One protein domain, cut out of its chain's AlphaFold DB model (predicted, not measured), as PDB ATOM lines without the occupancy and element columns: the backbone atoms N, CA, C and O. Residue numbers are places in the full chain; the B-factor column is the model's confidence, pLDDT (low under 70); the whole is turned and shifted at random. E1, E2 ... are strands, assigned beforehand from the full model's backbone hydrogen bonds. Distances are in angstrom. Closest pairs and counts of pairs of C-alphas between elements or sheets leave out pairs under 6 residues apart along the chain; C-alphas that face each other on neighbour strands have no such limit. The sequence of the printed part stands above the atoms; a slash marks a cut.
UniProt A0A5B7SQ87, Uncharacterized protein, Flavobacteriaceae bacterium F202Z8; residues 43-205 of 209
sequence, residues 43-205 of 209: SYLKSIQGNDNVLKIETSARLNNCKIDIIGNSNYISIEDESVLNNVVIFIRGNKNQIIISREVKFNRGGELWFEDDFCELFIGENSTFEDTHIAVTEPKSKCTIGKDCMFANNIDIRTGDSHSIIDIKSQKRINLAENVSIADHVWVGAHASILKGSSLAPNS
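This is residues 43 to 205 of the 209 residues of an uncharacterized protein of Flavobacteriaceae bacterium F202Z8 (UniProt A0A5B7SQ87). The chain is wound in stacked turns, a flattened solenoid whose two broad walls are sheets face to face, a sandwich, while a narrow loop of residues 164 to 176 sticks out from its side and makes much of the length. E1 and E2 are in the first turn, and E14 and the unnamed stretch after it close the stack. The printed part has 163 residues with no named helix and fourteen named strands, E1 to E14 in order; the class is all strand, though the strands hold only 70 residues, under half. One sheet is branched, the other runs E2 E5 E8 E10 E12 E14, and both are parallel. The whole is compact, with a radius of gyration of the C-alphas of 15.6 A, and spans 55 by 41 by 20 A.

E1, residues 44 to 49, begins at C-alpha 44 (-55.080, -19.495, 4.172) and is 16.6 A long. E2 is residues 54 to 57, E3 62 to 64, E4 66 to 71 with 16.9 A, E5 76 to 79, E6 84 to 86 and E7 88 to 93 with 16.5 A. E8 is residues 98 to 101, E9 106 to 115 with 20.1 A, E10 121 to 124 and E11 129 to 137 with 18.9 A. E12 is residues 143 to 146, E13 156 to 159, and E14 181 to 183, ending at C-alpha 183 (-35.495, -19.435, 24.037). E9 bends by 111 degrees at residue 109, E11 by 94 degrees at residue 132.

In the branched sheet E1 and E7 lie on opposite sides of E4; N 45 and O 66 are 2.8 A apart, N 67 and O 88 2.9 A. E3 runs on into E4 at 92 degrees, and E6 into E7 at 85 degrees. E3 is the parallel neighbour of E6, with N 64 and O 85 at 2.8 A. E9 has E6 and E7 on one side, with N 107 to O 84 and N 89 to O 111 each 2.9 A, and E11 on the other, with N 108 to O 130 at 2.8 A. E13 is the neighbour of E11, with N 134 to O 156 at 2.9 A. In the other sheet E2 and E14 are the edge strands; N 56 and O 77 of E2 and E5 are 2.8 A apart, N 183 and O 145 of E14 and E12 2.8 A. The sheets' facing parts are 9.7 A apart, centre to centre.

The C-alphas farthest apart, of Thr 59 and Lys 170, are 55.7 A apart. The printed part has no cut. The link E13 to E14, 21 residues, is long. Residues 151 to 152 pair with 188 to 189, parallel. Mean pLDDT of the printed part is 97.4, and no printed residue is under 70.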
ATOM      1  N   SER A  43     -59.125 -18.366   4.833       75.94
ATOM      2  CA  SER A  43     -58.164 -17.876   5.826       75.94
ATOM      3  C   SER A  43     -56.702 -18.124   5.417       75.94
ATOM      4  O   SER A  43     -55.813 -17.355   5.772       75.94
ATOM      5  N   TYR A  44     -56.427 -19.174   4.640       91.62
ATOM      6  CA  TYR A  44     -55.080 -19.495   4.172       91.62
ATOM      7  C   TYR A  44     -55.088 -20.362   2.905       91.62
ATOM      8  O   TYR A  44     -56.065 -21.055   2.596       91.62
ATOM      9  N   LEU A  45     -53.971 -20.341   2.176       95.12
ATOM     10  CA  LEU A  45     -53.679 -21.245   1.066       95.12
ATOM     11  C   LEU A  45     -53.061 -22.540   1.594       95.12
ATOM     12  O   LEU A  45     -52.210 -22.508   2.480       95.12
ATOM     13  N   LYS A  46     -53.466 -23.684   1.035       95.62
ATOM     14  CA  LYS A  46     -52.999 -25.006   1.465       95.62
ATOM     15  C   LYS A  46     -52.599 -25.872   0.273       95.62
ATOM     16  O   LYS A  46     -53.408 -26.053  -0.634       95.62
ATOM     17  N   SER A  47     -51.402 -26.448   0.334       97.50
ATOM     18  CA  SER A  47     -50.860 -27.463  -0.576       97.50
ATOM     19  C   SER A  47     -50.270 -28.590   0.274       97.50
ATOM     20  O   SER A  47     -49.437 -28.332   1.135       97.50
ATOM     21  N   ILE A  48     -50.761 -29.822   0.125       98.00
ATOM     22  CA  ILE A  48     -50.275 -30.976   0.894       98.00
ATOM     23  C   ILE A  48     -50.118 -32.156  -0.059       98.00
ATOM     24  O   ILE A  48     -51.100 -32.611  -0.644       98.00
ATOM     25  N   GLN A  49     -48.892 -32.656  -0.172       98.50
ATOM     26  CA  GLN A  49     -48.528 -33.867  -0.892       98.50
ATOM     27  C   GLN A  49     -47.924 -34.875   0.089       98.50
ATOM     28  O   GLN A  49     -46.936 -34.583   0.755       98.50
ATOM     29  N   GLY A  50     -48.501 -36.075   0.143       98.12
ATOM     30  CA  GLY A  50     -48.121 -37.140   1.073       98.12
ATOM     31  C   GLY A  50     -49.243 -37.483   2.052       98.12
ATOM     32  O   GLY A  50     -50.280 -36.818   2.097       98.12
ATOM     33  N   ASN A  51     -49.045 -38.557   2.806       98.38
ATOM     34  CA  ASN A  51     -50.079 -39.204   3.606       98.38
ATOM     35  C   ASN A  51     -49.977 -38.830   5.090       98.38
ATOM     36  O   ASN A  51     -48.925 -38.419   5.573       98.38
ATOM     37  N   ASP A  52     -51.080 -38.989   5.819       98.50
ATOM     38  CA  ASP A  52     -51.146 -38.873   7.285       98.50
ATOM     39  C   ASP A  52     -50.708 -37.518   7.866       98.50
ATOM     40  O   ASP A  52     -50.385 -37.413   9.047       98.50
ATOM     41  N   ASN A  53     -50.714 -36.457   7.056       98.62
ATOM     42  CA  ASN A  53     -50.468 -35.101   7.538       98.62
ATOM     43  C   ASN A  53     -51.696 -34.572   8.294       98.62
ATOM     44  O   ASN A  53     -52.816 -34.592   7.778       98.62
ATOM     45  N   VAL A  54     -51.477 -34.040   9.493       98.62
ATOM     46  CA  VAL A  54     -52.523 -33.524  10.377       98.62
ATOM     47  C   VAL A  54     -52.350 -32.021  10.554       98.62
ATOM     48  O   VAL A  54     -51.334 -31.552  11.060       98.62
ATOM     49  N   LEU A  55     -53.378 -31.262  10.170       97.62
ATOM     50  CA  LEU A  55     -53.500 -29.838  10.482       97.62
ATOM     51  C   LEU A  55     -54.642 -29.659  11.475       97.62
ATOM     52  O   LEU A  55     -55.814 -29.784  11.112       97.62
ATOM     53  N   LYS A  56     -54.292 -29.338  12.716       97.62
ATOM     54  CA  LYS A  56     -55.230 -29.002  13.779       97.62
ATOM     55  C   LYS A  56     -55.208 -27.490  14.001       97.62
ATOM     56  O   LYS A  56     -54.295 -26.958  14.616       97.62
ATOM     57  N   ILE A  57     -56.206 -26.788  13.474       95.62
ATOM     58  CA  ILE A  57     -56.342 -25.336  13.645       95.62
ATOM     59  C   ILE A  57     -57.599 -25.092  14.465       95.62
ATOM     60  O   ILE A  57     -58.699 -25.405  14.005       95.62
ATOM     61  N   GLU A  58     -57.432 -24.564  15.675       93.19
ATOM     62  CA  GLU A  58     -58.548 -24.325  16.583       93.19
ATOM     63  C   GLU A  58     -59.495 -23.244  16.050       93.19
ATOM     64  O   GLU A  58     -59.135 -22.362  15.261       93.19
ATOM     65  N   THR A  59     -60.757 -23.322  16.472       84.88
ATOM     66  CA  THR A  59     -61.852 -22.564  15.845       84.88
ATOM     67  C   THR A  59     -61.631 -21.060  15.921       84.88
ATOM     68  O   THR A  59     -62.000 -20.350  14.983       84.88
ATOM     69  N   SER A  60     -61.029 -20.557  16.998       87.69
ATOM     70  CA  SER A  60     -60.808 -19.121  17.184       87.69
ATOM     71  C   SER A  60     -59.494 -18.600  16.596       87.69
ATOM     72  O   SER A  60     -59.347 -17.382  16.455       87.69
ATOM     73  N   ALA A  61     -58.595 -19.490  16.161       92.06
ATOM     74  CA  ALA A  61     -57.375 -19.106  15.466       92.06
ATOM     75  C   ALA A  61     -57.704 -18.384  14.149       92.06
ATOM     76  O   ALA A  61     -58.657 -18.727  13.424       92.06
ATOM     77  N   ARG A  62     -56.912 -17.359  13.833       92.69
ATOM     78  CA  ARG A  62     -57.045 -16.553  12.616       92.69
ATOM     79  C   ARG A  62     -55.750 -16.604  11.830       92.69
ATOM     80  O   ARG A  62     -54.710 -16.179  12.314       92.69
ATOM     81  N   LEU A  63     -55.844 -17.105  10.610       94.62
ATOM     82  CA  LEU A  63     -54.774 -17.052   9.628       94.62
ATOM     83  C   LEU A  63     -55.221 -16.038   8.574       94.62
ATOM     84  O   LEU A  63     -56.372 -16.082   8.138       94.62
ATOM     85  N   ASN A  64     -54.346 -15.098   8.240       93.94
ATOM     86  CA  ASN A  64     -54.589 -13.998   7.319       93.94
ATOM     87  C   ASN A  64     -53.471 -13.992   6.284       93.94
ATOM     88  O   ASN A  64     -52.322 -13.729   6.636       93.94
ATOM     89  N   ASN A  65     -53.804 -14.249   5.016       94.75
ATOM     90  CA  ASN A  65     -52.811 -14.334   3.940       94.75
ATOM     91  C   ASN A  65     -51.671 -15.324   4.268       94.75
ATOM     92  O   ASN A  65     -50.503 -15.083   3.975       94.75
ATOM     93  N   CYS A  66     -52.004 -16.432   4.932       97.56
ATOM     94  CA  CYS A  66     -51.032 -17.476   5.240       97.56
ATOM     95  C   CYS A  66     -50.980 -18.523   4.127       97.56
ATOM     96  O   CYS A  66     -51.969 -18.765   3.428       97.56
ATOM     97  N   LYS A  67     -49.844 -19.208   4.021       98.31
ATOM     98  CA  LYS A  67     -49.660 -20.369   3.147       98.31
ATOM     99  C   LYS A  67     -49.117 -21.534   3.962       98.31
ATOM    100  O   LYS A  67     -48.164 -21.366   4.709       98.31
ATOM    101  N   ILE A  68     -49.700 -22.715   3.788       98.62
ATOM    102  CA  ILE A  68     -49.186 -23.973   4.334       98.62
ATOM    103  C   ILE A  68     -48.878 -24.896   3.158       98.62
ATOM    104  O   ILE A  68     -49.781 -25.233   2.388       98.62
ATOM    105  N   ASP A  69     -47.614 -25.274   3.006       98.69
ATOM    106  CA  ASP A  69     -47.121 -26.096   1.903       98.69
ATOM    107  C   ASP A  69     -46.277 -27.263   2.415       98.69
ATOM    108  O   ASP A  69     -45.163 -27.073   2.901       98.69
ATOM    109  N   ILE A  70     -46.817 -28.474   2.301       98.81
ATOM    110  CA  ILE A  70     -46.239 -29.700   2.855       98.81
ATOM    111  C   ILE A  70     -45.974 -30.689   1.726       98.81
ATOM    112  O   ILE A  70     -46.892 -31.045   0.988       98.81
ATOM    113  N   ILE A  71     -44.743 -31.190   1.646       98.81
ATOM    114  CA  ILE A  71     -44.388 -32.377   0.865       98.81
ATOM    115  C   ILE A  71     -43.712 -33.374   1.805       98.81
ATOM    116  O   ILE A  71     -42.603 -33.139   2.280       98.81
ATOM    117  N   GLY A  72     -44.393 -34.484   2.068       98.62
ATOM    118  CA  GLY A  72     -43.951 -35.542   2.970       98.62
ATOM    119  C   GLY A  72     -45.104 -36.113   3.787       98.62
ATOM    120  O   GLY A  72     -46.267 -35.781   3.559       98.62
ATOM    121  N   ASN A  73     -44.794 -37.013   4.713       98.75
ATOM    122  CA  ASN A  73     -45.789 -37.828   5.404       98.75
ATOM    123  C   ASN A  73     -45.788 -37.595   6.914       98.75
ATOM    124  O   ASN A  73     -44.751 -37.320   7.519       98.75
ATOM    125  N   SER A  74     -46.943 -37.802   7.539       98.81
ATOM    126  CA  SER A  74     -47.086 -37.829   8.998       98.81
ATOM    127  C   SER A  74     -46.642 -36.542   9.706       98.81
ATOM    128  O   SER A  74     -46.223 -36.598  10.860       98.81
ATOM    129  N   ASN A  75     -46.701 -35.385   9.038       98.94
ATOM    130  CA  ASN A  75     -46.402 -34.102   9.673       98.94
ATOM    131  C   ASN A  75     -47.592 -33.625  10.508       98.94
ATOM    132  O   ASN A  75     -48.748 -33.809  10.123       98.94
ATOM    133  N   TYR A  76     -47.311 -32.972  11.629       98.88
ATOM    134  CA  TYR A  76     -48.314 -32.472  12.557       98.88
ATOM    135  C   TYR A  76     -48.150 -30.968  12.768       98.88
ATOM    136  O   TYR A  76     -47.110 -30.509  13.233       98.88
ATOM    137  N   ILE A  77     -49.197 -30.204  12.468       98.88
ATOM    138  CA  ILE A  77     -49.267 -28.768  12.751       98.88
ATOM    139  C   ILE A  77     -50.461 -28.522  13.670       98.88
ATOM    140  O   ILE A  77     -51.593 -28.835  13.296       98.88
ATOM    141  N   SER A  78     -50.220 -27.928  14.838       98.75
ATOM    142  CA  SER A  78     -51.259 -27.435  15.744       98.75
ATOM    143  C   SER A  78     -51.159 -25.925  15.909       98.75
ATOM    144  O   SER A  78     -50.092 -25.408  16.236       98.75
ATOM    145  N   ILE A  79     -52.275 -25.228  15.703       98.56
ATOM    146  CA  ILE A  79     -52.423 -23.793  15.958       98.56
ATOM    147  C   ILE A  79     -53.609 -23.622  16.901       98.56
ATOM    148  O   ILE A  79     -54.753 -23.878  16.519       98.56
ATOM    149  N   GLU A  80     -53.313 -23.237  18.137       97.81
ATOM    150  CA  GLU A  80     -54.294 -23.151  19.215       97.81
ATOM    151  C   GLU A  80     -55.142 -21.870  19.173       97.81
ATOM    152  O   GLU A  80     -54.968 -20.985  18.330       97.81
ATOM    153  N   ASP A  81     -56.112 -21.809  20.086       94.19
ATOM    154  CA  ASP A  81     -57.098 -20.743  20.179       94.19
ATOM    155  C   ASP A  81     -56.480 -19.342  20.298       94.19
ATOM    156  O   ASP A  81     -55.422 -19.125  20.881       94.19
ATOM    157  N   GLU A  82     -57.189 -18.366  19.735       93.50
ATOM    158  CA  GLU A  82     -56.891 -16.932  19.792       93.50
ATOM    159  C   GLU A  82     -55.560 -16.491  19.165       93.50
ATOM    160  O   GLU A  82     -55.279 -15.290  19.107       93.50
ATOM    161  N   SER A  83     -54.797 -17.424  18.594       97.06
ATOM    162  CA  SER A  83     -53.606 -17.119  17.811       97.06
ATOM    163  C   SER A  83     -53.961 -16.410  16.502       97.06
ATOM    164  O   SER A  83     -54.974 -16.695  15.850       97.06
ATOM    165  N   VAL A  84     -53.130 -15.442  16.119       96.81
ATOM    166  CA  VAL A  84     -53.322 -14.597  14.934       96.81
ATOM    167  C   VAL A  84     -52.048 -14.606  14.107       96.81
ATOM    168  O   VAL A  84     -51.048 -14.011  14.493       96.81
ATOM    169  N   LEU A  85     -52.089 -15.256  12.952       98.06
ATOM    170  CA  LEU A  85     -50.971 -15.308  12.020       98.06
ATOM    171  C   LEU A  85     -51.289 -14.432  10.810       98.06
ATOM    172  O   LEU A  85     -52.273 -14.685  10.113       98.06
ATOM    173  N   ASN A  86     -50.471 -13.413  10.553       97.00
ATOM    174  CA  ASN A  86     -50.565 -12.576   9.358       97.00
ATOM    175  C   ASN A  86     -49.344 -12.813   8.467       97.00
ATOM    176  O   ASN A  86     -48.219 -12.745   8.949       97.00
ATOM    177  N   ASN A  87     -49.572 -13.070   7.177       97.62
ATOM    178  CA  ASN A  87     -48.525 -13.251   6.162       97.62
ATOM    179  C   ASN A  87     -47.494 -14.338   6.521       97.62
ATOM    180  O   ASN A  87     -46.314 -14.208   6.211       97.62
ATOM    181  N   VAL A  88     -47.938 -15.401   7.201       98.62
ATOM    182  CA  VAL A  88     -47.063 -16.514   7.597       98.62
ATOM    183  C   VAL A  88     -47.023 -17.598   6.527       98.62
ATOM    184  O   VAL A  88     -48.070 -18.085   6.086       98.62
ATOM    185  N   VAL A  89     -45.818 -18.030   6.166       98.81
ATOM    186  CA  VAL A  89     -45.586 -19.217   5.341       98.81
ATOM    187  C   VAL A  89     -45.093 -20.354   6.228       98.81
ATOM    188  O   VAL A  89     -44.095 -20.222   6.924       98.81
ATOM    189  N   ILE A  90     -45.784 -21.489   6.185       98.88
ATOM    190  CA  ILE A  90     -45.326 -22.747   6.771       98.88
ATOM    191  C   ILE A  90     -44.923 -23.659   5.619       98.88
ATOM    192  O   ILE A  90     -45.767 -24.054   4.809       98.88
ATOM    193  N   PHE A  91     -43.637 -23.973   5.545       98.81
ATOM    194  CA  PHE A  91     -43.042 -24.782   4.495       98.81
ATOM    195  C   PHE A  91     -42.422 -26.030   5.108       98.81
ATOM    196  O   PHE A  91     -41.548 -25.934   5.964       98.81
ATOM    197  N   ILE A  92     -42.885 -27.200   4.671       98.88
ATOM    198  CA  ILE A  92     -42.377 -28.487   5.143       98.88
ATOM    199  C   ILE A  92     -41.977 -29.346   3.948       98.88
ATOM    200  O   ILE A  92     -42.797 -29.627   3.067       98.88
ATOM    201  N   ARG A  93     -40.723 -29.789   3.937       98.62
ATOM    202  CA  ARG A  93     -40.193 -30.866   3.101       98.62
ATOM    203  C   ARG A  93     -39.603 -31.904   4.037       98.62
ATOM    204  O   ARG A  93     -38.618 -31.628   4.698       98.62
ATOM    205  N   GLY A  94     -40.248 -33.056   4.135       98.50
ATOM    206  CA  GLY A  94     -39.866 -34.084   5.097       98.50
ATOM    207  C   GLY A  94     -41.060 -34.666   5.837       98.50
ATOM    208  O   GLY A  94     -42.223 -34.333   5.587       98.50
ATOM    209  N   ASN A  95     -40.761 -35.596   6.724       98.81
ATOM    210  CA  ASN A  95     -41.713 -36.473   7.370       98.81
ATOM    211  C   ASN A  95     -41.655 -36.313   8.884       98.81
ATOM    212  O   ASN A  95     -40.591 -36.097   9.464       98.81
ATOM    213  N   LYS A  96     -42.792 -36.553   9.542       98.88
ATOM    214  CA  LYS A  96     -42.875 -36.627  11.010       98.88
ATOM    215  C   LYS A  96     -42.388 -35.357  11.715       98.88
ATOM    216  O   LYS A  96     -41.934 -35.431  12.852       98.88
ATOM    217  N   ASN A  97     -42.492 -34.208  11.051       98.88
ATOM    218  CA  ASN A  97     -42.208 -32.920  11.665       98.88
ATOM    219  C   ASN A  97     -43.381 -32.467  12.524       98.88
ATOM    220  O   ASN A  97     -44.543 -32.760  12.215       98.88
ATOM    221  N   GLN A  98     -43.078 -31.717  13.576       98.88
ATOM    222  CA  GLN A  98     -44.066 -31.197  14.503       98.88
ATOM    223  C   GLN A  98     -43.924 -29.684  14.658       98.88
ATOM    224  O   GLN A  98     -42.864 -29.179  15.013       98.88
ATOM    225  N   ILE A  99     -45.023 -28.965  14.442       98.94
ATOM    226  CA  ILE A  99     -45.139 -27.535  14.726       98.94
ATOM    227  C   ILE A  99     -46.294 -27.345  15.705       98.94
ATOM    228  O   ILE A  99     -47.434 -27.708  15.407       98.94
ATOM    229  N   ILE A 100     -46.006 -26.768  16.867       98.94
ATOM    230  CA  ILE A 100     -47.006 -26.402  17.869       98.94
ATOM    231  C   ILE A 100     -46.917 -24.900  18.108       98.94
ATOM    232  O   ILE A 100     -45.915 -24.396  18.610       98.94
ATOM    233  N   ILE A 101     -47.996 -24.203  17.767       98.88
ATOM    234  CA  ILE A 101     -48.207 -22.793  18.073       98.88
ATOM    235  C   ILE A 101     -49.287 -22.731  19.149       98.88
ATOM    236  O   ILE A 101     -50.465 -22.970  18.861       98.88
ATOM    237  N   SER A 102     -48.877 -22.450  20.387       98.81
ATOM    238  CA  SER A 102     -49.787 -22.332  21.526       98.81
ATOM    239  C   SER A 102     -50.734 -21.140  21.386       98.81
ATOM    240  O   SER A 102     -50.631 -20.332  20.458       98.81
ATOM    241  N   ARG A 103     -51.711 -21.072  22.291       98.12
ATOM    242  CA  ARG A 103     -52.748 -20.035  22.296       98.12
ATOM    243  C   ARG A 103     -52.186 -18.616  22.342       98.12
ATOM    244  O   ARG A 103     -51.118 -18.368  22.902       98.12
ATOM    245  N   GLU A 104     -52.956 -17.679  21.804       97.69
ATOM    246  CA  GLU A 104     -52.675 -16.235  21.854       97.69
ATOM    247  C   GLU A 104     -51.329 -15.802  21.229       97.69
ATOM    248  O   GLU A 104     -50.893 -14.666  21.425       97.69
ATOM    249  N   VAL A 105     -50.696 -16.656  20.415       98.81
ATOM    250  CA  VAL A 105     -49.486 -16.307  19.654       98.81
ATOM    251  C   VAL A 105     -49.838 -15.386  18.491       98.81
ATOM    252  O   VAL A 105     -50.813 -15.615  17.768       98.81
ATOM    253  N   LYS A 106     -49.033 -14.342  18.272       98.75
ATOM    254  CA  LYS A 106     -49.297 -13.342  17.227       98.75
ATOM    255  C   LYS A 106     -48.100 -13.145  16.313       98.75
ATOM    256  O   LYS A 106     -47.072 -12.651  16.756       98.75
ATOM    257  N   PHE A 107     -48.275 -13.442  15.029       98.56
ATOM    258  CA  PHE A 107     -47.402 -12.950  13.963       98.56
ATOM    259  C   PHE A 107     -48.055 -11.703  13.368       98.56
ATOM    260  O   PHE A 107     -49.053 -11.790  12.647       98.56
ATOM    261  N   ASN A 108     -47.549 -10.531  13.741       97.81
ATOM    262  CA  ASN A 108     -48.160  -9.241  13.447       97.81
ATOM    263  C   ASN A 108     -47.935  -8.807  11.995       97.81
ATOM    264  O   ASN A 108     -48.882  -8.309  11.382       97.81
ATOM    265  N   ARG A 109     -46.734  -9.004  11.431       97.31
ATOM    266  CA  ARG A 109     -46.412  -8.564  10.059       97.31
ATOM    267  C   ARG A 109     -46.090  -9.703   9.109       97.31
ATOM    268  O   ARG A 109     -46.537  -9.632   7.967       97.31
ATOM    269  N   GLY A 110     -45.355 -10.712   9.552       97.38
ATOM    270  CA  GLY A 110     -44.937 -11.824   8.708       97.38
ATOM    271  C   GLY A 110     -44.210 -12.902   9.492       97.38
ATOM    272  O   GLY A 110     -43.920 -12.745  10.678       97.38
ATOM    273  N   GLY A 111     -43.950 -14.017   8.827       98.44
ATOM    274  CA  GLY A 111     -43.081 -15.044   9.368       98.44
ATOM    275  C   GLY A 111     -42.945 -16.235   8.440       98.44
ATOM    276  O   GLY A 111     -43.825 -16.529   7.629       98.44
ATOM    277  N   GLU A 112     -41.843 -16.947   8.584       98.81
ATOM    278  CA  GLU A 112     -41.550 -18.135   7.795       98.81
ATOM    279  C   GLU A 112     -41.141 -19.259   8.736       98.81
ATOM    280  O   GLU A 112     -40.171 -19.137   9.476       98.81
ATOM    281  N   LEU A 113     -41.904 -20.351   8.729       98.81
ATOM    282  CA  LEU A 113     -41.590 -21.568   9.470       98.81
ATOM    283  C   LEU A 113     -41.104 -22.597   8.453       98.81
ATOM    284  O   LEU A 113     -41.907 -23.130   7.682       98.81
ATOM    285  N   TRP A 114     -39.792 -22.818   8.415       98.69
ATOM    286  CA  TRP A 114     -39.107 -23.500   7.323       98.69
ATOM    287  C   TRP A 114     -38.479 -24.818   7.781       98.69
ATOM    288  O   TRP A 114     -37.602 -24.836   8.642       98.69
ATOM    289  N   PHE A 115     -38.948 -25.921   7.202       98.56
ATOM    290  CA  PHE A 115     -38.546 -27.287   7.533       98.56
ATOM    291  C   PHE A 115     -38.122 -28.025   6.261       98.56
ATOM    292  O   PHE A 115     -38.915 -28.127   5.322       98.56
ATOM    293  N   GLU A 116     -36.905 -28.570   6.247       95.38
ATOM    294  CA  GLU A 116     -36.328 -29.285   5.090       95.38
ATOM    295  C   GLU A 116     -35.876 -30.722   5.393       95.38
ATOM    296  O   GLU A 116     -35.316 -31.391   4.526       95.38
ATOM    297  N   ASP A 117     -36.165 -31.215   6.598       97.75
ATOM    298  CA  ASP A 117     -35.731 -32.523   7.080       97.75
ATOM    299  C   ASP A 117     -36.841 -33.263   7.838       97.75
ATOM    300  O   ASP A 117     -37.971 -32.788   7.955       97.75
ATOM    301  N   ASP A 118     -36.529 -34.463   8.332       98.62
ATOM    302  CA  ASP A 118     -37.461 -35.326   9.056       98.62
ATOM    303  C   ASP A 118     -37.349 -35.167  10.586       98.62
ATOM    304  O   ASP A 118     -36.274 -34.905  11.129       98.62
ATOM    305  N   PHE A 119     -38.431 -35.464  11.313       98.75
ATOM    306  CA  PHE A 119     -38.467 -35.508  12.787       98.75
ATOM    307  C   PHE A 119     -38.088 -34.194  13.492       98.75
ATOM    308  O   PHE A 119     -37.666 -34.217  14.646       98.75
ATOM    309  N   CYS A 120     -38.200 -33.058  12.816       98.75
ATOM    310  CA  CYS A 120     -37.899 -31.754  13.384       98.75
ATOM    311  C   CYS A 120     -39.070 -31.223  14.219       98.75
ATOM    312  O   CYS A 120     -40.239 -31.498  13.930       98.75
ATOM    313  N   GLU A 121     -38.763 -30.408  15.225       98.88
ATOM    314  CA  GLU A 121     -39.756 -29.867  16.157       98.88
ATOM    315  C   GLU A 121     -39.647 -28.341  16.297       98.88
ATOM    316  O   GLU A 121     -38.576 -27.801  16.575       98.88
ATOM    317  N   LEU A 122     -40.781 -27.648  16.192       98.94
ATOM    318  CA  LEU A 122     -40.942 -26.257  16.614       98.94
ATOM    319  C   LEU A 122     -42.056 -26.154  17.651       98.94
ATOM    320  O   LEU A 122     -43.194 -26.556  17.403       98.94
ATOM    321  N   PHE A 123     -41.731 -25.549  18.787       98.94
ATOM    322  CA  PHE A 123     -42.698 -25.156  19.804       98.94
ATOM    323  C   PHE A 123     -42.646 -23.645  20.022       98.94
ATOM    324  O   PHE A 123     -41.566 -23.098  20.243       98.94
ATOM    325  N   ILE A 124     -43.806 -22.987  19.991       98.94
ATOM    326  CA  ILE A 124     -43.966 -21.572  20.326       98.94
ATOM    327  C   ILE A 124     -44.964 -21.444  21.475       98.94
ATOM    328  O   ILE A 124     -46.142 -21.765  21.309       98.94
ATOM    329  N   GLY A 125     -44.475 -20.966  22.620       98.81
ATOM    330  CA  GLY A 125     -45.247 -20.786  23.841       98.81
ATOM    331  C   GLY A 125     -46.296 -19.679  23.751       98.81
ATOM    332  O   GLY A 125     -46.252 -18.797  22.895       98.81
ATOM    333  N   GLU A 126     -47.267 -19.757  24.660       98.75
ATOM    334  CA  GLU A 126     -48.423 -18.860  24.707       98.75
ATOM    335  C   GLU A 126     -48.032 -17.385  24.840       98.75
ATOM    336  O   GLU A 126     -47.006 -17.053  25.435       98.75
ATOM    337  N   ASN A 127     -48.882 -16.497  24.321       98.62
ATOM    338  CA  ASN A 127     -48.719 -15.037  24.389       98.62
ATOM    339  C   ASN A 127     -47.471 -14.459  23.700       98.62
ATOM    340  O   ASN A 127     -47.259 -13.249  23.752       98.62
ATOM    341  N   SER A 128     -46.672 -15.276  23.014       98.81
ATOM    342  CA  SER A 128     -45.503 -14.788  22.285       98.81
ATOM    343  C   SER A 128     -45.896 -14.004  21.026       98.81
ATOM    344  O   SER A 128     -46.836 -14.351  20.303       98.81
ATOM    345  N   THR A 129     -45.166 -12.923  20.756       98.81
ATOM    346  CA  THR A 129     -45.422 -11.996  19.648       98.81
ATOM    347  C   THR A 129     -44.222 -11.888  18.721       98.81
ATOM    348  O   THR A 129     -43.078 -11.877  19.168       98.81
ATOM    349  N   PHE A 130     -44.497 -11.800  17.425       98.81
ATOM    350  CA  PHE A 130     -43.512 -11.752  16.356       98.81
ATOM    351  C   PHE A 130     -43.910 -10.646  15.391       98.81
ATOM    352  O   PHE A 130     -45.030 -10.655  14.877       98.81
ATOM    353  N   GLU A 131     -43.026  -9.688  15.133       98.44
ATOM    354  CA  GLU A 131     -43.263  -8.736  14.051       98.44
ATOM    355  C   GLU A 131     -42.983  -9.404  12.703       98.44
ATOM    356  O   GLU A 131     -43.924  -9.626  11.942       98.44
ATOM    357  N   ASP A 132     -41.726  -9.773  12.447       97.62
ATOM    358  CA  ASP A 132     -41.294 -10.524  11.264       97.62
ATOM    359  C   ASP A 132     -40.141 -11.461  11.643       97.62
ATOM    360  O   ASP A 132     -39.132 -11.022  12.202       97.62
ATOM    361  N   THR A 133     -40.310 -12.765  11.431       98.56
ATOM    362  CA  THR A 133     -39.367 -13.775  11.930       98.56
ATOM    363  C   THR A 133     -39.297 -14.986  11.009       98.56
ATOM    364  O   THR A 133     -40.307 -15.645  10.753       98.56
ATOM    365  N   HIS A 134     -38.085 -15.307  10.564       98.81
ATOM    366  CA  HIS A 134     -37.758 -16.552   9.884       98.81
ATOM    367  C   HIS A 134     -37.244 -17.569  10.912       98.81
ATOM    368  O   HIS A 134     -36.352 -17.270  11.705       98.81
ATOM    369  N   ILE A 135     -37.824 -18.769  10.921       98.81
ATOM    370  CA  ILE A 135     -37.435 -19.886  11.786       98.81
ATOM    371  C   ILE A 135     -37.153 -21.097  10.898       98.81
ATOM    372  O   ILE A 135     -38.081 -21.757  10.427       98.81
ATOM    373  N   ALA A 136     -35.873 -21.404  10.707       98.62
ATOM    374  CA  ALA A 136     -35.400 -22.577   9.989       98.62
ATOM    375  C   ALA A 136     -35.059 -23.708  10.968       98.62
ATOM    376  O   ALA A 136     -34.082 -23.629  11.720       98.62
ATOM    377  N   VAL A 137     -35.854 -24.778  10.946       98.50
ATOM    378  CA  VAL A 137     -35.578 -26.009  11.694       98.50
ATOM    379  C   VAL A 137     -35.119 -27.068  10.696       98.50
ATOM    380  O   VAL A 137     -35.921 -27.685   9.996       98.50
ATOM    381  N   THR A 138     -33.802 -27.208  10.582       96.75
ATOM    382  CA  THR A 138     -33.123 -28.026   9.570       96.75
ATOM    383  C   THR A 138     -32.242 -29.082  10.216       96.75
ATOM    384  O   THR A 138     -31.755 -28.908  11.330       96.75
ATOM    385  N   GLU A 139     -31.958 -30.127   9.456       96.31
ATOM    386  CA  GLU A 139     -31.328 -31.388   9.831       96.31
ATOM    387  C   GLU A 139     -32.193 -32.271  10.740       96.31
ATOM    388  O   GLU A 139     -32.859 -31.768  11.654       96.31
ATOM    389  N   PRO A 140     -32.172 -33.605  10.531       97.06
ATOM    390  CA  PRO A 140     -33.111 -34.486  11.199       97.06
ATOM    391  C   PRO A 140     -33.022 -34.420  12.722       97.06
ATOM    392  O   PRO A 140     -31.930 -34.482  13.290       97.06
ATOM    393  N   LYS A 141     -34.186 -34.419  13.384       98.12
ATOM    394  CA  LYS A 141     -34.330 -34.402  14.855       98.12
ATOM    395  C   LYS A 141     -33.872 -33.115  15.549       98.12
ATOM    396  O   LYS A 141     -33.737 -33.115  16.774       98.12
ATOM    397  N   SER A 142     -33.626 -32.037  14.808       98.31
ATOM    398  CA  SER A 142     -33.352 -30.741  15.423       98.31
ATOM    399  C   SER A 142     -34.630 -30.103  15.977       98.31
ATOM    400  O   SER A 142     -35.752 -30.396  15.549       98.31
ATOM    401  N   LYS A 143     -34.458 -29.237  16.976       98.75
ATOM    402  CA  LYS A 143     -35.560 -28.612  17.701       98.75
ATOM    403  C   LYS A 143     -35.318 -27.130  17.943       98.75
ATOM    404  O   LYS A 143     -34.252 -26.736  18.414       98.75
ATOM    405  N   CYS A 144     -36.353 -26.332  17.707       98.81
ATOM    406  CA  CYS A 144     -36.441 -24.946  18.146       98.81
ATOM    407  C   CYS A 144     -37.583 -24.810  19.162       98.81
ATOM    408  O   CYS A 144     -38.724 -25.188  18.893       98.81
ATOM    409  N   THR A 145     -37.277 -24.312  20.358       98.88
ATOM    410  CA  THR A 145     -38.273 -24.078  21.413       98.88
ATOM    411  C   THR A 145     -38.272 -22.609  21.787       98.88
ATOM    412  O   THR A 145     -37.234 -22.074  22.165       98.88
ATOM    413  N   ILE A 146     -39.440 -21.981  21.711       98.94
ATOM    414  CA  ILE A 146     -39.686 -20.612  22.150       98.94
ATOM    415  C   ILE A 146     -40.662 -20.666  23.318       98.94
ATOM    416  O   ILE A 146     -41.733 -21.265  23.210       98.94
ATOM    417  N   GLY A 147     -40.270 -20.055  24.430       98.81
ATOM    418  CA  GLY A 147     -41.054 -19.968  25.646       98.81
ATOM    419  C   GLY A 147     -42.293 -19.092  25.504       98.81
ATOM    420  O   GLY A 147     -42.716 -18.679  24.419       98.81
ATOM    421  N   LYS A 148     -42.906 -18.837  26.650       98.81
ATOM    422  CA  LYS A 148     -44.103 -18.013  26.794       98.81
ATOM    423  C   LYS A 148     -43.741 -16.538  26.846       98.81
ATOM    424  O   LYS A 148     -42.642 -16.191  27.272       98.81
ATOM    425  N   ASP A 149     -44.690 -15.682  26.481       98.69
ATOM    426  CA  ASP A 149     -44.600 -14.225  26.663       98.69
ATOM    427  C   ASP A 149     -43.311 -13.606  26.087       98.69
ATOM    428  O   ASP A 149     -42.715 -12.694  26.652       98.69
ATOM    429  N   CYS A 150     -42.833 -14.143  24.963       98.81
ATOM    430  CA  CYS A 150     -41.670 -13.601  24.271       98.81
ATOM    431  C   CYS A 150     -42.085 -12.500  23.289       98.81
ATOM    432  O   CYS A 150     -43.192 -12.506  22.743       98.81
ATOM    433  N   MET A 151     -41.169 -11.582  22.998       98.62
ATOM    434  CA  MET A 151     -41.368 -10.551  21.981       98.62
ATOM    435  C   MET A 151     -40.218 -10.576  20.984       98.62
ATOM    436  O   MET A 151     -39.071 -10.344  21.349       98.62
ATOM    437  N   PHE A 152     -40.532 -10.812  19.717       98.62
ATOM    438  CA  PHE A 152     -39.586 -10.797  18.611       98.62
ATOM    439  C   PHE A 152     -39.872  -9.580  17.739       98.62
ATOM    440  O   PHE A 152     -40.976  -9.418  17.213       98.62
ATOM    441  N   ALA A 153     -38.881  -8.698  17.614       98.06
ATOM    442  CA  ALA A 153     -38.975  -7.510  16.780       98.06
ATOM    443  C   ALA A 153     -38.926  -7.863  15.275       98.06
ATOM    444  O   ALA A 153     -39.219  -8.983  14.865       98.06
ATOM    445  N   ASN A 154     -38.627  -6.884  14.419       97.00
ATOM    446  CA  ASN A 154     -38.595  -7.101  12.971       97.00
ATOM    447  C   ASN A 154     -37.314  -7.820  12.531       97.00
ATOM    448  O   ASN A 154     -36.239  -7.564  13.079       97.00
ATOM    449  N   ASN A 155     -37.435  -8.619  11.470       97.62
ATOM    450  CA  ASN A 155     -36.340  -9.262  10.747       97.62
ATOM    451  C   ASN A 155     -35.471 -10.162  11.636       97.62
ATOM    452  O   ASN A 155     -34.245 -10.059  11.606       97.62
ATOM    453  N   ILE A 156     -36.095 -11.020  12.441       98.44
ATOM    454  CA  ILE A 156     -35.362 -12.014  13.233       98.44
ATOM    455  C   ILE A 156     -35.086 -13.258  12.386       98.44
ATOM    456  O   ILE A 156     -35.970 -13.718  11.665       98.44
ATOM    457  N   ASP A 157     -33.887 -13.820  12.519       98.50
ATOM    458  CA  ASP A 157     -33.509 -15.098  11.910       98.50
ATOM    459  C   ASP A 157     -33.152 -16.117  13.000       98.50
ATOM    460  O   ASP A 157     -32.246 -15.890  13.801       98.50
ATOM    461  N   ILE A 158     -33.864 -17.241  13.058       98.69
ATOM    462  CA  ILE A 158     -33.623 -18.326  14.017       98.69
ATOM    463  C   ILE A 158     -33.323 -19.598  13.236       98.69
ATOM    464  O   ILE A 158     -34.124 -19.996  12.392       98.69
ATOM    465  N   ARG A 159     -32.197 -20.264  13.514       98.31
ATOM    466  CA  ARG A 159     -31.764 -21.437  12.733       98.31
ATOM    467  C   ARG A 159     -31.172 -22.536  13.609       98.31
ATOM    468  O   ARG A 159     -30.308 -22.247  14.432       98.31
ATOM    469  N   THR A 160     -31.557 -23.796  13.390       98.44
ATOM    470  CA  THR A 160     -30.932 -24.966  14.054       98.44
ATOM    471  C   THR A 160     -29.769 -25.577  13.270       98.44
ATOM    472  O   THR A 160     -28.978 -26.321  13.844       98.44
ATOM    473  N   GLY A 161     -29.627 -25.260  11.982       96.31
ATOM    474  CA  GLY A 161     -28.536 -25.738  11.129       96.31
ATOM    475  C   GLY A 161     -27.988 -24.646  10.211       96.31
ATOM    476  O   GLY A 161     -28.585 -23.583  10.044       96.31
ATOM    477  N   ASP A 162     -26.832 -24.929   9.610       94.25
ATOM    478  CA  ASP A 162     -26.115 -23.986   8.734       94.25
ATOM    479  C   ASP A 162     -26.481 -24.138   7.249       94.25
ATOM    480  O   ASP A 162     -25.875 -23.486   6.398       94.25
ATOM    481  N   SER A 163     -27.398 -25.056   6.917       89.56
ATOM    482  CA  SER A 163     -27.774 -25.480   5.551       89.56
ATOM    483  C   SER A 163     -26.645 -26.119   4.717       89.56
ATOM    484  O   SER A 163     -26.907 -26.916   3.818       89.56
ATOM    485  N   HIS A 164     -25.379 -25.827   5.019       92.25
ATOM    486  CA  HIS A 164     -24.208 -26.326   4.311       92.25
ATOM    487  C   HIS A 164     -23.226 -27.007   5.260       92.25
ATOM    488  O   HIS A 164     -23.026 -26.589   6.398       92.25
ATOM    489  N   SER A 165     -22.580 -28.067   4.776       94.50
ATOM    490  CA  SER A 165     -21.595 -28.811   5.560       94.50
ATOM    491  C   SER A 165     -20.234 -28.113   5.569       94.50
ATOM    492  O   SER A 165     -19.698 -27.782   4.515       94.50
ATOM    493  N   ILE A 166     -19.641 -27.983   6.755       96.00
ATOM    494  CA  ILE A 166     -18.233 -27.637   6.959       96.00
ATOM    495  C   ILE A 166     -17.494 -28.925   7.310       96.00
ATOM    496  O   ILE A 166     -17.844 -29.608   8.277       96.00
ATOM    497  N   ILE A 167     -16.481 -29.260   6.513       97.12
ATOM    498  CA  ILE A 167     -15.684 -30.481   6.658       97.12
ATOM    499  C   ILE A 167     -14.300 -30.121   7.195       97.12
ATOM    500  O   ILE A 167     -13.602 -29.292   6.612       97.12
ATOM    501  N   ASP A 168     -13.887 -30.764   8.287       96.88
ATOM    502  CA  ASP A 168     -12.518 -30.653   8.785       96.88
ATOM    503  C   ASP A 168     -11.546 -31.407   7.868       96.88
ATOM    504  O   ASP A 168     -11.739 -32.585   7.556       96.88
ATOM    505  N   ILE A 169     -10.470 -30.731   7.464       96.94
ATOM    506  CA  ILE A 169      -9.498 -31.264   6.501       96.94
ATOM    507  C   ILE A 169      -8.700 -32.434   7.096       96.94
ATOM    508  O   ILE A 169      -8.315 -33.344   6.362       96.94
ATOM    509  N   LYS A 170      -8.445 -32.451   8.410       97.50
ATOM    510  CA  LYS A 170      -7.620 -33.494   9.039       97.50
ATOM    511  C   LYS A 170      -8.424 -34.762   9.291       97.50
ATOM    512  O   LYS A 170      -7.966 -35.852   8.965       97.50
ATOM    513  N   SER A 171      -9.610 -34.634   9.875       96.19
ATOM    514  CA  SER A 171     -10.454 -35.766  10.233       96.19
ATOM    515  C   SER A 171     -11.364 -36.223   9.097       96.19
ATOM    516  O   SER A 171     -11.924 -37.310   9.213       96.19
ATOM    517  N   GLN A 172     -11.547 -35.414   8.043       96.88
ATOM    518  CA  GLN A 172     -12.497 -35.661   6.946       96.88
ATOM    519  C   GLN A 172     -13.940 -35.842   7.444       96.88
ATOM    520  O   GLN A 172     -14.737 -36.580   6.870       96.88
ATOM    521  N   LYS A 173     -14.280 -35.181   8.557       97.19
ATOM    522  CA  LYS A 173     -15.605 -35.261   9.183       97.19
ATOM    523  C   LYS A 173     -16.287 -33.911   9.108       97.19
ATOM    524  O   LYS A 173     -15.627 -32.877   9.195       97.19
ATOM    525  N   ARG A 174     -17.612 -33.935   8.999       96.62
ATOM    526  CA  ARG A 174     -18.433 -32.744   9.198       96.62
ATOM    527  C   ARG A 174     -18.331 -32.284  10.652       96.62
ATOM    528  O   ARG A 174     -18.419 -33.115  11.553       96.62
ATOM    529  N   ILE A 175     -18.164 -30.979  10.858       96.44
ATOM    530  CA  ILE A 175     -17.977 -30.377  12.191       96.44
ATOM    531  C   ILE A 175     -19.073 -29.387  12.597       96.44
ATOM    532  O   ILE A 175     -19.043 -28.876  13.708       96.44
ATOM    533  N   ASN A 176     -20.043 -29.121  11.724       96.88
ATOM    534  CA  ASN A 176     -21.129 -28.174  11.973       96.88
ATOM    535  C   ASN A 176     -22.504 -28.850  11.875       96.88
ATOM    536  O   ASN A 176     -23.369 -28.436  11.103       96.88
ATOM    537  N   LEU A 177     -22.672 -29.952  12.602       96.88
ATOM    538  CA  LEU A 177     -23.984 -30.587  12.734       96.88
ATOM    539  C   LEU A 177     -24.977 -29.608  13.371       96.88
ATOM    540  O   LEU A 177     -24.567 -28.720  14.122       96.88
ATOM    541  N   ALA A 178     -26.262 -29.776  13.067       97.31
ATOM    542  CA  ALA A 178     -27.307 -28.994  13.707       97.31
ATOM    543  C   ALA A 178     -27.293 -29.150  15.228       97.31
ATOM    544  O   ALA A 178     -27.001 -30.215  15.777       97.31
ATOM    545  N   GLU A 179     -27.696 -28.078  15.893       98.44
ATOM    546  CA  GLU A 179     -27.875 -28.022  17.333       98.44
ATOM    547  C   GLU A 179     -29.186 -27.306  17.647       98.44
ATOM    548  O   GLU A 179     -29.609 -26.384  16.944       98.44
ATOM    549  N   ASN A 180     -29.841 -27.733  18.723       98.69
ATOM    550  CA  ASN A 180     -31.123 -27.170  19.123       98.69
ATOM    551  C   ASN A 180     -30.991 -25.693  19.512       98.69
ATOM    552  O   ASN A 180     -29.955 -25.258  20.015       98.69
ATOM    553  N   VAL A 181     -32.081 -24.951  19.339       98.81
ATOM    554  CA  VAL A 181     -32.228 -23.578  19.833       98.81
ATOM    555  C   VAL A 181     -33.288 -23.558  20.926       98.81
ATOM    556  O   VAL A 181     -34.382 -24.102  20.753       98.81
ATOM    557  N   SER A 182     -32.963 -22.938  22.060       98.75
ATOM    558  CA  SER A 182     -33.878 -22.805  23.198       98.75
ATOM    559  C   SER A 182     -33.988 -21.350  23.637       98.75
ATOM    560  O   SER A 182     -33.013 -20.741  24.063       98.75
ATOM    561  N   ILE A 183     -35.184 -20.783  23.566       98.81
ATOM    562  CA  ILE A 183     -35.495 -19.435  24.037       98.81
ATOM    563  C   ILE A 183     -36.478 -19.600  25.190       98.81
ATOM    564  O   ILE A 183     -37.565 -20.137  24.991       98.81
ATOM    565  N   ALA A 184     -36.073 -19.218  26.399       98.75
ATOM    566  CA  ALA A 184     -36.899 -19.363  27.592       98.75
ATOM    567  C   ALA A 184     -38.048 -18.337  27.638       98.75
ATOM    568  O   ALA A 184     -38.229 -17.536  26.727       98.75
ATOM    569  N   ASP A 185     -38.836 -18.381  28.712       98.75
ATOM    570  CA  ASP A 185     -39.982 -17.494  28.901       98.75
ATOM    571  C   ASP A 185     -39.561 -16.028  29.086       98.75
ATOM    572  O   ASP A 185     -38.526 -15.725  29.689       98.75
ATOM    573  N   HIS A 186     -40.415 -15.113  28.634       98.50
ATOM    574  CA  HIS A 186     -40.263 -13.672  28.812       98.50
ATOM    575  C   HIS A 186     -38.943 -13.122  28.246       98.50
ATOM    576  O   HIS A 186     -38.223 -12.364  28.898       98.50
ATOM    577  N   VAL A 187     -38.589 -13.543  27.029       98.75
ATOM    578  CA  VAL A 187     -37.413 -13.042  26.308       98.75
ATOM    579  C   VAL A 187     -37.826 -11.990  25.287       98.75
ATOM    580  O   VAL A 187     -38.747 -12.199  24.495       98.75
ATOM    581  N   TRP A 188     -37.103 -10.871  25.262       98.50
ATOM    582  CA  TRP A 188     -37.189  -9.893  24.181       98.50
ATOM    583  C   TRP A 188     -36.023 -10.080  23.209       98.50
ATOM    584  O   TRP A 188     -34.863 -10.048  23.611       98.50
ATOM    585  N   VAL A 189     -36.329 -10.257  21.925       98.44
ATOM    586  CA  VAL A 189     -35.359 -10.292  20.832       98.44
ATOM    587  C   VAL A 189     -35.482  -9.009  20.007       98.44
ATOM    588  O   VAL A 189     -36.515  -8.733  19.387       98.44
ATOM    589  N   GLY A 190     -34.426  -8.200  20.040       98.12
ATOM    590  CA  GLY A 190     -34.297  -6.936  19.324       98.12
ATOM    591  C   GLY A 190     -34.196  -7.120  17.811       98.12
ATOM    592  O   GLY A 190     -33.851  -8.190  17.318       98.12
ATOM    593  N   ALA A 191     -34.521  -6.064  17.062       97.75
ATOM    594  CA  ALA A 191     -34.631  -6.142  15.608       97.75
ATOM    595  C   ALA A 191     -33.316  -6.583  14.953       97.75
ATOM    596  O   ALA A 191     -32.236  -6.192  15.398       97.75
ATOM    597  N   HIS A 192     -33.433  -7.338  13.859       97.69
ATOM    598  CA  HIS A 192     -32.315  -7.857  13.064       97.69
ATOM    599  C   HIS A 192     -31.443  -8.922  13.746       97.69
ATOM    600  O   HIS A 192     -30.404  -9.277  13.189       97.69
ATOM    601  N   ALA A 193     -31.819  -9.424  14.925       97.94
ATOM    602  CA  ALA A 193     -31.031 -10.436  15.622       97.94
ATOM    603  C   ALA A 193     -31.038 -11.793  14.902       97.94
ATOM    604  O   ALA A 193     -32.057 -12.220  14.347       97.94
ATOM    605  N   SER A 194     -29.904 -12.494  14.978       97.94
ATOM    606  CA  SER A 194     -29.760 -13.876  14.519       97.94
ATOM    607  C   SER A 194     -29.488 -14.810  15.695       97.94
ATOM    608  O   SER A 194     -28.511 -14.642  16.422       97.94
ATOM    609  N   ILE A 195     -30.335 -15.824  15.865       98.31
ATOM    610  CA  ILE A 195     -30.217 -16.844  16.910       98.31
ATOM    611  C   ILE A 195     -29.853 -18.163  16.233       98.31
ATOM    612  O   ILE A 195     -30.681 -18.806  15.587       98.31
ATOM    613  N   LEU A 196     -28.583 -18.544  16.351       98.06
ATOM    614  CA  LEU A 196     -28.010 -19.669  15.614       98.06
ATOM    615  C   LEU A 196     -28.000 -20.955  16.444       98.06
ATOM    616  O   LEU A 196     -28.200 -20.934  17.662       98.06
ATOM    617  N   LYS A 197     -27.724 -22.072  15.773       97.88
ATOM    618  CA  LYS A 197     -27.672 -23.412  16.361       97.88
ATOM    619  C   LYS A 197     -26.872 -23.450  17.667       97.88
ATOM    620  O   LYS A 197     -25.822 -22.819  17.775       97.88
ATOM    621  N   GLY A 198     -27.395 -24.164  18.662       98.00
ATOM    622  CA  GLY A 198     -26.780 -24.297  19.987       98.00
ATOM    623  C   GLY A 198     -27.066 -23.130  20.939       98.00
ATOM    624  O   GLY A 198     -26.736 -23.207  22.124       98.00
ATOM    625  N   SER A 199     -27.712 -22.056  20.471       98.06
ATOM    626  CA  SER A 199     -28.048 -20.910  21.322       98.06
ATOM    627  C   SER A 199     -29.106 -21.259  22.369       98.06
ATOM    628  O   SER A 199     -30.117 -21.905  22.084       98.06
ATOM    629  N   SER A 200     -28.891 -20.759  23.586       98.06
ATOM    630  CA  SER A 200     -29.853 -20.817  24.686       98.06
ATOM    631  C   SER A 200     -30.021 -19.434  25.319       98.06
ATOM    632  O   SER A 200     -29.068 -18.903  25.885       98.06
ATOM    633  N   LEU A 201     -31.220 -18.849  25.233       97.88
ATOM    634  CA  LEU A 201     -31.550 -17.566  25.863       97.88
ATOM    635  C   LEU A 201     -32.283 -17.800  27.187       97.88
ATOM    636  O   LEU A 201     -33.302 -18.490  27.233       97.88
ATOM    637  N   ALA A 202     -31.746 -17.224  28.261       97.50
ATOM    638  CA  ALA A 202     -32.279 -17.343  29.616       97.50
ATOM    639  C   ALA A 202     -33.581 -16.540  29.797       97.50
ATOM    640  O   ALA A 202     -33.800 -15.570  29.070       97.50
ATOM    641  N   PRO A 203     -34.441 -16.894  30.768       94.44
ATOM    642  CA  PRO A 203     -35.698 -16.182  30.971       94.44
ATOM    643  C   PRO A 203     -35.468 -14.740  31.438       94.44
ATOM    644  O   PRO A 203     -34.470 -14.460  32.106       94.44
ATOM    645  N   ASN A 204     -36.412 -13.841  31.144       93.62
ATOM    646  CA  ASN A 204     -36.333 -12.408  31.485       93.62
ATOM    647  C   ASN A 204     -35.089 -11.705  30.913       93.62
ATOM    648  O   ASN A 204     -34.518 -10.814  31.548       93.62
ATOM    649  N   SER A 205     -34.633 -12.138  29.739       92.56
ATOM    650  CA  SER A 205     -33.459 -11.570  29.079       92.56
ATOM    651  C   SER A 205     -33.834 -10.724  27.867       92.56
ATOM    652  O   SER A 205     -34.920 -10.837  27.296       92.56
TER     653      SER A 205